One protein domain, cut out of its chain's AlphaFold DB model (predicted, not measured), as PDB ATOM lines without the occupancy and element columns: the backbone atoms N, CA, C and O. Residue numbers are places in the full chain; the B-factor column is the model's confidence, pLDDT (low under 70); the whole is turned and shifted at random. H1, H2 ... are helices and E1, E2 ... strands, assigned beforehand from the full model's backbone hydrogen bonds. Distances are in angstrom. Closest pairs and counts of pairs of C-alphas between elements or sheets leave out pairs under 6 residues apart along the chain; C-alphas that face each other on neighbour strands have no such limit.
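AT A GLANCE: This is residues 1078 to 1170 of the 1170 residues of the protein "Glycosyl hydrolase family 38 protein" of Blastocystis sp. subtype 1 (strain ATCC 50177 / NandII) (UniProt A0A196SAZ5). With little regular structure, the domain is a strongly twisted sheet with short helix H1 beside its edge strand E3, and a long loop after H1 that runs out to Glu 1138 and folds back. The printed part has 93 residues, under half in named elements, E1 E2 E3 H1 E4 along the chain; the antiparallel sheet runs E1 E2 E4 E3, mostly strand. It is only just compact, close to loose, with radius of gyration of the C-alphas 14.8 A, and elongated, 48 by 30 by 22 A.

IN THESE COORDINATES: E1, residues 1078 to 1084, begins at C-alpha 1078 (5.738, -61.975, -10.042) and spans 17.9 A. E2 is 1092 to 1098, 19.9 A; E3 1114 to 1117, 9.4 A; H1 1125 to 1130, 8.6 A. E4, 1163 to 1168, 16.1 A, ends at C-alpha 1168 (13.240, -48.582, -16.600).

HOW THE PARTS SIT: Hairpin E1 and E2 has N 1080 and O 1095 within hydrogen-bond range, 2.9 A. E2 and E4 have N 1094 and O 1166 at 2.8 A; E4 and E3, N 1167 and O 1115 at 2.8 A. E1 and E3 are apart. H1, with every O i to N i+4 pair within range, is at the sheet's level, height 2.7 A from just 6 sheet C-alphas; its closest C-alphas to E3 are Thr 1125 and Val 1117, 4.6 A.

THE WHOLE: The C-alphas farthest apart, Val 1088 and Glu 1138, are 49.0 A apart. The printed part has no cut; links E2 to E3 and H1 to E4 are long. Mean pLDDT of the printed part is 72.7, with 33 residues under 70, among them 1100 to 1114 and 1144 to 1157.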
ATOM      1  N   ASP A1078       6.037 -61.743  -8.634       75.81
ATOM      2  CA  ASP A1078       5.738 -61.975 -10.042       75.81
ATOM      3  C   ASP A1078       5.838 -60.699 -10.881       75.81
ATOM      4  O   ASP A1078       5.600 -59.589 -10.391       75.81
ATOM      5  N   VAL A1079       6.206 -60.859 -12.154       79.25
ATOM      6  CA  VAL A1079       6.153 -59.772 -13.140       79.25
ATOM      7  C   VAL A1079       4.747 -59.748 -13.715       79.25
ATOM      8  O   VAL A1079       4.422 -60.531 -14.601       79.25
ATOM      9  N   VAL A1080       3.927 -58.815 -13.233       80.88
ATOM     10  CA  VAL A1080       2.561 -58.617 -13.742       80.88
ATOM     11  C   VAL A1080       2.611 -58.113 -15.182       80.88
ATOM     12  O   VAL A1080       1.853 -58.543 -16.044       80.88
ATOM     13  N   THR A1081       3.517 -57.177 -15.471       81.62
ATOM     14  CA  THR A1081       3.706 -56.649 -16.823       81.62
ATOM     15  C   THR A1081       5.122 -56.117 -16.980       81.62
ATOM     16  O   THR A1081       5.637 -55.437 -16.094       81.62
ATOM     17  N   LEU A1082       5.728 -56.385 -18.134       83.69
ATOM     18  CA  LEU A1082       6.849 -55.615 -18.653       83.69
ATOM     19  C   LEU A1082       6.443 -55.093 -20.022       83.69
ATOM     20  O   LEU A1082       6.257 -55.880 -20.947       83.69
ATOM     21  N   GLU A1083       6.301 -53.782 -20.154       86.62
ATOM     22  CA  GLU A1083       5.812 -53.181 -21.385       86.62
ATOM     23  C   GLU A1083       6.621 -51.955 -21.797       86.62
ATOM     24  O   GLU A1083       7.057 -51.163 -20.966       86.62
ATOM     25  N   ARG A1084       6.812 -51.767 -23.103       83.00
ATOM     26  CA  ARG A1084       7.348 -50.514 -23.638       83.00
ATOM     27  C   ARG A1084       6.219 -49.484 -23.698       83.00
ATOM     28  O   ARG A1084       5.157 -49.775 -24.258       83.00
ATOM     29  N   VAL A1085       6.443 -48.305 -23.125       79.88
ATOM     30  CA  VAL A1085       5.418 -47.247 -23.014       79.88
ATOM     31  C   VAL A1085       5.638 -46.079 -23.973       79.88
ATOM     32  O   VAL A1085       4.726 -45.293 -24.188       79.88
ATOM     33  N   ASP A1086       6.818 -45.993 -24.590       74.00
ATOM     34  CA  ASP A1086       7.190 -44.927 -25.524       74.00
ATOM     35  C   ASP A1086       7.812 -45.531 -26.799       74.00
ATOM     36  O   ASP A1086       8.672 -46.418 -26.734       74.00
ATOM     37  N   SER A1087       7.351 -45.081 -27.971       68.62
ATOM     38  CA  SER A1087       7.807 -45.576 -29.279       68.62
ATOM     39  C   SER A1087       9.169 -45.015 -29.696       68.62
ATOM     40  O   SER A1087       9.874 -45.632 -30.496       68.62
ATOM     41  N   VAL A1088       9.570 -43.877 -29.128       64.56
ATOM     42  CA  VAL A1088      10.801 -43.148 -29.454       64.56
ATOM     43  C   VAL A1088      11.835 -43.352 -28.356       64.56
ATOM     44  O   VAL A1088      12.962 -43.765 -28.627       64.56
ATOM     45  N   ARG A1089      11.454 -43.101 -27.102       70.31
ATOM     46  CA  ARG A1089      12.331 -43.257 -25.940       70.31
ATOM     47  C   ARG A1089      12.336 -44.708 -25.479       70.31
ATOM     48  O   ARG A1089      11.326 -45.409 -25.523       70.31
ATOM     49  N   ARG A1090      13.476 -45.166 -24.974       72.06
ATOM     50  CA  ARG A1090      13.603 -46.473 -24.319       72.06
ATOM     51  C   ARG A1090      13.066 -46.398 -22.893       72.06
ATOM     52  O   ARG A1090      13.823 -46.412 -21.936       72.06
ATOM     53  N   ARG A1091      11.743 -46.260 -22.767       80.38
ATOM     54  CA  ARG A1091      11.030 -46.294 -21.483       80.38
ATOM     55  C   ARG A1091      10.204 -47.568 -21.383       80.38
ATOM     56  O   ARG A1091       9.362 -47.836 -22.247       80.38
ATOM     57  N   PHE A1092      10.429 -48.325 -20.316       83.50
ATOM     58  CA  PHE A1092       9.752 -49.589 -20.056       83.50
ATOM     59  C   PHE A1092       9.103 -49.562 -18.682       83.50
ATOM     60  O   PHE A1092       9.761 -49.263 -17.695       83.50
ATOM     61  N   LEU A1093       7.820 -49.891 -18.621       86.94
ATOM     62  CA  LEU A1093       7.081 -50.026 -17.381       86.94
ATOM     63  C   LEU A1093       7.147 -51.477 -16.910       86.94
ATOM     64  O   LEU A1093       6.710 -52.389 -17.612       86.94
ATOM     65  N   LEU A1094       7.711 -51.671 -15.724       86.25
ATOM     66  CA  LEU A1094       7.783 -52.936 -15.013       86.25
ATOM     67  C   LEU A1094       6.838 -52.884 -13.809       86.25
ATOM     68  O   LEU A1094       7.012 -52.058 -12.913       86.25
ATOM     69  N   ARG A1095       5.866 -53.796 -13.771       87.50
ATOM     70  CA  ARG A1095       4.964 -53.998 -12.631       87.50
ATOM     71  C   ARG A1095       5.326 -55.286 -11.913       87.50
ATOM     72  O   ARG A1095       5.366 -56.352 -12.529       87.50
ATOM     73  N   LEU A1096       5.577 -55.178 -10.616       83.31
ATOM     74  CA  LEU A1096       5.939 -56.294  -9.753       83.31
ATOM     75  C   LEU A1096       4.890 -56.439  -8.665       83.31
ATOM     76  O   LEU A1096       4.519 -55.439  -8.048       83.31
ATOM     77  N   ARG A1097       4.439 -57.664  -8.410       82.38
ATOM     78  CA  ARG A1097       3.465 -57.950  -7.353       82.38
ATOM     79  C   ARG A1097       3.996 -58.985  -6.383       82.38
ATOM     80  O   ARG A1097       4.591 -59.970  -6.810       82.38
ATOM     81  N   ASN A1098       3.727 -58.774  -5.099       79.94
ATOM     82  CA  ASN A1098       3.815 -59.823  -4.092       79.94
ATOM     83  C   ASN A1098       2.528 -60.650  -4.082       79.94
ATOM     84  O   ASN A1098       1.463 -60.116  -3.799       79.94
ATOM     85  N   THR A1099       2.610 -61.933  -4.414       72.81
ATOM     86  CA  THR A1099       1.452 -62.837  -4.462       72.81
ATOM     87  C   THR A1099       1.126 -63.472  -3.113       72.81
ATOM     88  O   THR A1099       0.130 -64.183  -3.012       72.81
ATOM     89  N   ALA A1100       1.936 -63.237  -2.077       66.38
ATOM     90  CA  ALA A1100       1.646 -63.721  -0.736       66.38
ATOM     91  C   ALA A1100       0.495 -62.934  -0.097       66.38
ATOM     92  O   ALA A1100       0.466 -61.704  -0.167       66.38
ATOM     93  N   GLU A1101      -0.415 -63.656   0.562       58.38
ATOM     94  CA  GLU A1101      -1.442 -63.080   1.438       58.38
ATOM     95  C   GLU A1101      -0.947 -62.935   2.891       58.38
ATOM     96  O   GLU A1101      -1.510 -62.163   3.649       58.38
ATOM     97  N   TYR A1102       0.128 -63.615   3.299       52.06
ATOM     98  CA  TYR A1102       0.699 -63.499   4.651       52.06
ATOM     99  C   TYR A1102       1.874 -62.518   4.697       52.06
ATOM    100  O   TYR A1102       2.418 -62.171   3.651       52.06
ATOM    101  N   ASN A1103       2.268 -62.092   5.911       44.34
ATOM    102  CA  ASN A1103       3.315 -61.099   6.232       44.34
ATOM    103  C   ASN A1103       4.749 -61.493   5.804       44.34
ATOM    104  O   ASN A1103       5.704 -61.347   6.568       44.34
ATOM    105  N   ASP A1104       4.928 -61.952   4.575       41.84
ATOM    106  CA  ASP A1104       6.227 -62.199   3.991       41.84
ATOM    107  C   ASP A1104       6.656 -60.944   3.206       41.84
ATOM    108  O   ASP A1104       6.218 -60.677   2.083       41.84
ATOM    109  N   VAL A1105       7.508 -60.125   3.830       42.31
ATOM    110  CA  VAL A1105       8.122 -58.944   3.201       42.31
ATOM    111  C   VAL A1105       9.410 -59.370   2.494       42.31
ATOM    112  O   VAL A1105      10.332 -59.873   3.135       42.31
ATOM    113  N   PHE A1106       9.521 -59.119   1.185       45.94
ATOM    114  CA  PHE A1106      10.731 -59.431   0.405       45.94
ATOM    115  C   PHE A1106      11.444 -58.199  -0.114       45.94
ATOM    116  O   PHE A1106      10.818 -57.184  -0.390       45.94
ATOM    117  N   ALA A1107      12.758 -58.346  -0.309       44.81
ATOM    118  CA  ALA A1107      13.625 -57.400  -0.996       44.81
ATOM    119  C   ALA A1107      14.237 -58.049  -2.253       44.81
ATOM    120  O   ALA A1107      14.590 -59.232  -2.247       44.81
ATOM    121  N   MET A1108      14.368 -57.274  -3.332       45.00
ATOM    122  CA  MET A1108      14.920 -57.713  -4.620       45.00
ATOM    123  C   MET A1108      16.405 -57.343  -4.747       45.00
ATOM    124  O   MET A1108      16.785 -56.257  -4.339       45.00
ATOM    125  N   TYR A1109      17.246 -58.195  -5.346       41.94
ATOM    126  CA  TYR A1109      18.687 -57.935  -5.505       41.94
ATOM    127  C   TYR A1109      19.106 -58.006  -6.987       41.94
ATOM    128  O   TYR A1109      19.366 -59.104  -7.463       41.94
ATOM    129  N   ASP A1110      19.163 -56.873  -7.704       47.91
ATOM    130  CA  ASP A1110      19.947 -56.669  -8.947       47.91
ATOM    131  C   ASP A1110      19.971 -55.170  -9.373       47.91
ATOM    132  O   ASP A1110      19.290 -54.339  -8.769       47.91
ATOM    133  N   ASN A1111      20.831 -54.803 -10.339       39.03
ATOM    134  CA  ASN A1111      21.248 -53.422 -10.669       39.03
ATOM    135  C   ASN A1111      20.545 -52.802 -11.893       39.03
ATOM    136  O   ASN A1111      20.576 -53.424 -12.946       39.03
ATOM    137  N   GLU A1112      20.053 -51.558 -11.763       49.59
ATOM    138  CA  GLU A1112      20.241 -50.354 -12.624       49.59
ATOM    139  C   GLU A1112      19.260 -49.240 -12.172       49.59
ATOM    140  O   GLU A1112      18.466 -49.484 -11.261       49.59
ATOM    141  N   MET A1113      19.396 -47.992 -12.653       51.00
ATOM    142  CA  MET A1113      18.596 -46.841 -12.181       51.00
ATOM    143  C   MET A1113      17.116 -46.974 -12.566       51.00
ATOM    144  O   MET A1113      16.795 -47.348 -13.689       51.00
ATOM    145  N   VAL A1114      16.219 -46.653 -11.628       66.62
ATOM    146  CA  VAL A1114      14.772 -46.855 -11.767       66.62
ATOM    147  C   VAL A1114      14.007 -45.719 -11.094       66.62
ATOM    148  O   VAL A1114      14.316 -45.355  -9.960       66.62
ATOM    149  N   GLU A1115      12.981 -45.212 -11.773       80.38
ATOM    150  CA  GLU A1115      11.996 -44.276 -11.224       80.38
ATOM    151  C   GLU A1115      10.745 -45.051 -10.775       80.38
ATOM    152  O   GLU A1115      10.177 -45.811 -11.561       80.38
ATOM    153  N   GLU A1116      10.319 -44.895  -9.516       83.69
ATOM    154  CA  GLU A1116       9.057 -45.476  -9.041       83.69
ATOM    155  C   GLU A1116       7.873 -44.606  -9.476       83.69
ATOM    156  O   GLU A1116       7.864 -43.386  -9.286       83.69
ATOM    157  N   VAL A1117       6.868 -45.253 -10.056       86.19
ATOM    158  CA  VAL A1117       5.678 -44.608 -10.615       86.19
ATOM    159  C   VAL A1117       4.405 -45.188 -10.006       86.19
ATOM    160  O   VAL A1117       4.408 -46.295  -9.462       86.19
ATOM    161  N   ALA A1118       3.309 -44.440 -10.122       86.88
ATOM    162  CA  ALA A1118       1.974 -44.884  -9.743       86.88
ATOM    163  C   ALA A1118       1.561 -46.153 -10.509       86.88
ATOM    164  O   ALA A1118       2.180 -46.528 -11.510       86.88
ATOM    165  N   LEU A1119       0.486 -46.817 -10.065       88.06
ATOM    166  CA  LEU A1119       0.066 -48.112 -10.618       88.06
ATOM    167  C   LEU A1119      -0.109 -48.093 -12.152       88.06
ATOM    168  O   LEU A1119       0.265 -49.049 -12.845       88.06
ATOM    169  N   PHE A1120      -0.624 -46.989 -12.694       86.69
ATOM    170  CA  PHE A1120      -0.880 -46.818 -14.125       86.69
ATOM    171  C   PHE A1120       0.357 -46.371 -14.925       86.69
ATOM    172  O   PHE A1120       0.383 -46.520 -16.148       86.69
ATOM    173  N   GLY A1121       1.433 -45.972 -14.242       81.62
ATOM    174  CA  GLY A1121       2.739 -45.662 -14.823       81.62
ATOM    175  C   GLY A1121       2.837 -44.297 -15.506       81.62
ATOM    176  O   GLY A1121       3.815 -44.033 -16.204       81.62
ATOM    177  N   GLU A1122       1.833 -43.447 -15.324       80.50
ATOM    178  CA  GLU A1122       1.732 -42.105 -15.886       80.50
ATOM    179  C   GLU A1122       2.478 -41.070 -15.035       80.50
ATOM    180  O   GLU A1122       3.089 -40.161 -15.592       80.50
ATOM    181  N   SER A1123       2.483 -41.214 -13.704       83.06
ATOM    182  CA  SER A1123       3.051 -40.244 -12.748       83.06
ATOM    183  C   SER A1123       4.115 -40.860 -11.845       83.06
ATOM    184  O   SER A1123       4.005 -42.028 -11.475       83.06
ATOM    185  N   ARG A1124       5.096 -40.063 -11.403       84.44
ATOM    186  CA  ARG A1124       5.987 -40.451 -10.298       84.44
ATOM    187  C   ARG A1124       5.171 -40.686  -9.045       84.44
ATOM    188  O   ARG A1124       4.273 -39.903  -8.736       84.44
ATOM    189  N   THR A1125       5.536 -41.713  -8.287       82.94
ATOM    190  CA  THR A1125       4.929 -41.939  -6.973       82.94
ATOM    191  C   THR A1125       5.155 -40.728  -6.075       82.94
ATOM    192  O   THR A1125       4.233 -40.300  -5.400       82.94
ATOM    193  N   GLU A1126       6.333 -40.100  -6.137       81.12
ATOM    194  CA  GLU A1126       6.619 -38.871  -5.386       81.12
ATOM    195  C   GLU A1126       5.629 -37.737  -5.665       81.12
ATOM    196  O   GLU A1126       5.118 -37.136  -4.720       81.12
ATOM    197  N   ASP A1127       5.307 -37.493  -6.933       81.56
ATOM    198  CA  ASP A1127       4.375 -36.433  -7.320       81.56
ATOM    199  C   ASP A1127       2.946 -36.757  -6.862       81.56
ATOM    200  O   ASP A1127       2.214 -35.878  -6.419       81.56
ATOM    201  N   VAL A1128       2.539 -38.030  -6.931       81.94
ATOM    202  CA  VAL A1128       1.234 -38.468  -6.408       81.94
ATOM    203  C   VAL A1128       1.165 -38.284  -4.897       81.94
ATOM    204  O   VAL A1128       0.191 -37.731  -4.403       81.94
ATOM    205  N   GLU A1129       2.189 -38.718  -4.160       81.94
ATOM    206  CA  GLU A1129       2.211 -38.651  -2.697       81.94
ATOM    207  C   GLU A1129       2.270 -37.205  -2.172       81.94
ATOM    208  O   GLU A1129       1.630 -36.911  -1.164       81.94
ATOM    209  N   LYS A1130       2.966 -36.290  -2.868       79.75
ATOM    210  CA  LYS A1130       2.985 -34.846  -2.550       79.75
ATOM    211  C   LYS A1130       1.616 -34.177  -2.702       79.75
ATOM    212  O   LYS A1130       1.300 -33.260  -1.948       79.75
ATOM    213  N   ASP A1131       0.804 -34.651  -3.644       79.19
ATOM    214  CA  ASP A1131      -0.516 -34.093  -3.959       79.19
ATOM    215  C   ASP A1131      -1.680 -34.754  -3.187       79.19
ATOM    216  O   ASP A1131      -2.847 -34.393  -3.398       79.19
ATOM    217  N   ARG A1132      -1.406 -35.742  -2.319       85.00
ATOM    218  CA  ARG A1132      -2.453 -36.476  -1.588       85.00
ATOM    219  C   ARG A1132      -3.202 -35.600  -0.596       85.00
ATOM    220  O   ARG A1132      -2.617 -34.778   0.109       85.00
ATOM    221  N   LEU A1133      -4.507 -35.852  -0.470       86.88
ATOM    222  CA  LEU A1133      -5.303 -35.243   0.588       86.88
ATOM    223  C   LEU A1133      -5.091 -35.995   1.897       86.88
ATOM    224  O   LEU A1133      -5.037 -37.229   1.955       86.88
ATOM    225  N   ILE A1134      -5.003 -35.217   2.970       88.81
ATOM    226  CA  ILE A1134      -4.926 -35.742   4.325       88.81
ATOM    227  C   ILE A1134      -6.341 -35.758   4.894       88.81
ATOM    228  O   ILE A1134      -6.957 -34.718   5.117       88.81
ATOM    229  N   TRP A1135      -6.840 -36.956   5.146       90.75
ATOM    230  CA  TRP A1135      -8.103 -37.249   5.797       90.75
ATOM    231  C   TRP A1135      -7.827 -37.734   7.205       90.75
ATOM    232  O   TRP A1135      -6.874 -38.477   7.419       90.75
ATOM    233  N   THR A1136      -8.663 -37.356   8.163       92.06
ATOM    234  CA  THR A1136      -8.591 -37.899   9.524       92.06
ATOM    235  C   THR A1136      -9.728 -38.895   9.691       92.06
ATOM    236  O   THR A1136     -10.873 -38.544   9.428       92.06
ATOM    237  N   GLY A1137      -9.430 -40.133  10.079       91.31
ATOM    238  CA  GLY A1137     -10.451 -41.116  10.439       91.31
ATOM    239  C   GLY A1137     -11.000 -40.882  11.845       91.31
ATOM    240  O   GLY A1137     -10.354 -40.238  12.672       91.31
ATOM    241  N   GLU A1138     -12.171 -41.440  12.135       91.69
ATOM    242  CA  GLU A1138     -12.787 -41.448  13.471       91.69
ATOM    243  C   GLU A1138     -11.893 -42.116  14.529       91.69
ATOM    244  O   GLU A1138     -11.952 -41.785  15.709       91.69
ATOM    245  N   ASP A1139     -10.988 -42.993  14.089       91.31
ATOM    246  CA  ASP A1139      -9.940 -43.611  14.902       91.31
ATOM    247  C   ASP A1139      -8.735 -42.687  15.181       91.31
ATOM    248  O   ASP A1139      -7.736 -43.119  15.760       91.31
ATOM    249  N   GLY A1140      -8.793 -41.427  14.743       89.81
ATOM    250  CA  GLY A1140      -7.740 -40.421  14.888       89.81
ATOM    251  C   GLY A1140      -6.544 -40.613  13.952       89.81
ATOM    252  O   GLY A1140      -5.645 -39.767  13.930       89.81
ATOM    253  N   LYS A1141      -6.506 -41.692  13.158       89.44
ATOM    254  CA  LYS A1141      -5.419 -41.935  12.205       89.44
ATOM    255  C   LYS A1141      -5.647 -41.119  10.942       89.44
ATOM    256  O   LYS A1141      -6.751 -41.070  10.401       89.44
ATOM    257  N   LYS A1142      -4.577 -40.500  10.450       87.38
ATOM    258  CA  LYS A1142      -4.607 -39.727   9.211       87.38
ATOM    259  C   LYS A1142      -4.253 -40.600   8.012       87.38
ATOM    260  O   LYS A1142      -3.400 -41.477   8.141       87.38
ATOM    261  N   THR A1143      -4.841 -40.332   6.846       83.00
ATOM    262  CA  THR A1143      -4.238 -40.786   5.590       83.00
ATOM    263  C   THR A1143      -2.879 -40.114   5.479       83.00
ATOM    264  O   THR A1143      -2.769 -38.890   5.478       83.00
ATOM    265  N   THR A1144      -1.819 -40.906   5.442       66.62
ATOM    266  CA  THR A1144      -0.472 -40.395   5.200       66.62
ATOM    267  C   THR A1144      -0.031 -40.844   3.826       66.62
ATOM    268  O   THR A1144      -0.150 -42.027   3.501       66.62
ATOM    269  N   GLY A1145       0.500 -39.914   3.035       58.31
ATOM    270  CA  GLY A1145       1.312 -40.292   1.896       58.31
ATOM    271  C   GLY A1145       2.677 -40.742   2.399       58.31
ATOM    272  O   GLY A1145       3.420 -39.941   2.966       58.31
ATOM    273  N   VAL A1146       2.985 -42.034   2.303       54.66
ATOM    274  CA  VAL A1146       4.275 -42.555   2.770       54.66
ATOM    275  C   VAL A1146       5.192 -42.674   1.571       54.66
ATOM    276  O   VAL A1146       5.212 -43.691   0.878       54.66
ATOM    277  N   LEU A1147       5.996 -41.633   1.361       54.50
ATOM    278  CA  LEU A1147       7.163 -41.737   0.501       54.50
ATOM    279  C   LEU A1147       8.166 -42.662   1.176       54.50
ATOM    280  O   LEU A1147       8.837 -42.292   2.136       54.50
ATOM    281  N   ARG A1148       8.242 -43.899   0.689       60.16
ATOM    282  CA  ARG A1148       9.289 -44.838   1.089       60.16
ATOM    283  C   ARG A1148      10.508 -44.496   0.242       60.16
ATOM    284  O   ARG A1148      10.464 -44.783  -0.953       60.16
ATOM    285  N   PRO A1149      11.553 -43.854   0.800       49.75
ATOM    286  CA  PRO A1149      12.683 -43.401   0.003       49.75
ATOM    287  C   PRO A1149      13.282 -44.584  -0.752       49.75
ATOM    288  O   PRO A1149      13.713 -45.579  -0.160       49.75
ATOM    289  N   LEU A1150      13.279 -44.487  -2.080       52.41
ATOM    290  CA  LEU A1150      13.881 -45.489  -2.937       52.41
ATOM    291  C   LEU A1150      15.396 -45.245  -2.948       52.41
ATOM    292  O   LEU A1150      15.917 -44.563  -3.821       52.41
ATOM    293  N   GLU A1151      16.127 -45.792  -1.969       46.59
ATOM    294  CA  GLU A1151      17.604 -45.768  -2.010       46.59
ATOM    295  C   GLU A1151      18.127 -46.447  -3.293       46.59
ATOM    296  O   GLU A1151      19.184 -46.100  -3.816       46.59
ATOM    297  N   SER A1152      17.395 -47.464  -3.768       48.06
ATOM    298  CA  SER A1152      17.617 -48.227  -4.999       48.06
ATOM    299  C   SER A1152      16.481 -49.254  -5.179       48.06
ATOM    300  O   SER A1152      15.944 -49.741  -4.181       48.06
ATOM    301  N   ILE A1153      16.195 -49.711  -6.413       51.91
ATOM    302  CA  ILE A1153      15.327 -50.889  -6.656       51.91
ATOM    303  C   ILE A1153      15.825 -52.166  -5.923       51.91
ATOM    304  O   ILE A1153      15.073 -53.111  -5.699       51.91
ATOM    305  N   ARG A1154      17.083 -52.161  -5.446       53.03
ATOM    306  CA  ARG A1154      17.731 -53.212  -4.634       53.03
ATOM    307  C   ARG A1154      17.117 -53.462  -3.242       53.03
ATOM    308  O   ARG A1154      17.585 -54.345  -2.525       53.03
ATOM    309  N   LYS A1155      16.168 -52.641  -2.782       58.38
ATOM    310  CA  LYS A1155      15.541 -52.774  -1.450       58.38
ATOM    311  C   LYS A1155      14.054 -52.418  -1.485       58.38
ATOM    312  O   LYS A1155      13.541 -51.711  -0.622       58.38
ATOM    313  N   VAL A1156      13.356 -52.894  -2.508       63.44
ATOM    314  CA  VAL A1156      11.907 -52.712  -2.619       63.44
ATOM    315  C   VAL A1156      11.219 -53.716  -1.706       63.44
ATOM    316  O   VAL A1156      11.166 -54.895  -2.033       63.44
ATOM    317  N   ALA A1157      10.725 -53.237  -0.563       69.94
ATOM    318  CA  ALA A1157       9.821 -53.988   0.297       69.94
ATOM    319  C   ALA A1157       8.409 -54.000  -0.301       69.94
ATOM    320  O   ALA A1157       7.923 -52.960  -0.759       69.94
ATOM    321  N   PHE A1158       7.763 -55.160  -0.260       74.62
ATOM    322  CA  PHE A1158       6.365 -55.327  -0.635       74.62
ATOM    323  C   PHE A1158       5.545 -55.701   0.592       74.62
ATOM    324  O   PHE A1158       5.955 -56.566   1.368       74.62
ATOM    325  N   PHE A1159       4.381 -55.079   0.739       76.88
ATOM    326  CA  PHE A1159       3.316 -55.660   1.546       76.88
ATOM    327  C   PHE A1159       2.718 -56.889   0.851       76.88
ATOM    328  O   PHE A1159       2.925 -57.064  -0.358       76.88
ATOM    329  N   PRO A1160       1.997 -57.745   1.589       75.56
ATOM    330  CA  PRO A1160       1.188 -58.799   0.987       75.56
ATOM    331  C   PRO A1160       0.267 -58.210  -0.085       75.56
ATOM    332  O   PRO A1160      -0.229 -57.096   0.077       75.56
ATOM    333  N   LEU A1161       0.101 -58.913  -1.208       76.06
ATOM    334  CA  LEU A1161      -0.725 -58.497  -2.352       76.06
ATOM    335  C   LEU A1161      -0.324 -57.177  -3.057       76.06
ATOM    336  O   LEU A1161      -0.863 -56.847  -4.114       76.06
ATOM    337  N   GLN A1162       0.669 -56.437  -2.556       81.06
ATOM    338  CA  GLN A1162       1.022 -55.129  -3.098       81.06
ATOM    339  C   GLN A1162       1.641 -55.229  -4.495       81.06
ATOM    340  O   GLN A1162       2.583 -55.991  -4.728       81.06
ATOM    341  N   THR A1163       1.169 -54.367  -5.399       85.31
ATOM    342  CA  THR A1163       1.803 -54.114  -6.698       85.31
ATOM    343  C   THR A1163       2.597 -52.807  -6.644       85.31
ATOM    344  O   THR A1163       2.078 -51.787  -6.189       85.31
ATOM    345  N   ARG A1164       3.855 -52.826  -7.098       85.00
ATOM    346  CA  ARG A1164       4.713 -51.637  -7.251       85.00
ATOM    347  C   ARG A1164       5.201 -51.522  -8.692       85.00
ATOM    348  O   ARG A1164       5.475 -52.537  -9.339       85.00
ATOM    349  N   CYS A1165       5.306 -50.289  -9.176       88.19
ATOM    350  CA  CYS A1165       5.544 -49.987 -10.583       88.19
ATOM    351  C   CYS A1165       6.806 -49.151 -10.774       88.19
ATOM    352  O   CYS A1165       7.112 -48.247 -10.001       88.19
ATOM    353  N   PHE A1166       7.530 -49.456 -11.843       85.12
ATOM    354  CA  PHE A1166       8.871 -48.949 -12.081       85.12
ATOM    355  C   PHE A1166       9.050 -48.591 -13.550       85.12
ATOM    356  O   PHE A1166       8.758 -49.410 -14.421       85.12
ATOM    357  N   ILE A1167       9.575 -47.401 -13.835       85.06
ATOM    358  CA  ILE A1167      10.069 -47.060 -15.168       85.06
ATOM    359  C   ILE A1167      11.554 -47.393 -15.240       85.06
ATOM    360  O   ILE A1167      12.370 -46.851 -14.496       85.06
ATOM    361  N   LEU A1168      11.883 -48.279 -16.173       79.19
ATOM    362  CA  LEU A1168      13.240 -48.582 -16.600       79.19
ATOM    363  C   LEU A1168      13.562 -47.695 -17.810       79.19
ATOM    364  O   LEU A1168      12.810 -47.684 -18.793       79.19
ATOM    365  N   SER A1169      14.662 -46.953 -17.733       69.62
ATOM    366  CA  SER A1169      15.221 -46.143 -18.822       69.62
ATOM    367  C   SER A1169      16.704 -46.464 -19.016       69.62
ATOM    368  O   SER A1169      17.295 -47.071 -18.125       69.62
ATOM    369  N   ASP A1170      17.273 -46.097 -20.172       54.53
ATOM    370  CA  ASP A1170      18.708 -46.288 -20.482       54.53
ATOM    371  C   ASP A1170      19.655 -45.731 -19.404       54.53
ATOM    372  O   ASP A1170      19.341 -44.662 -18.819       54.53
TER     373      ASP A1170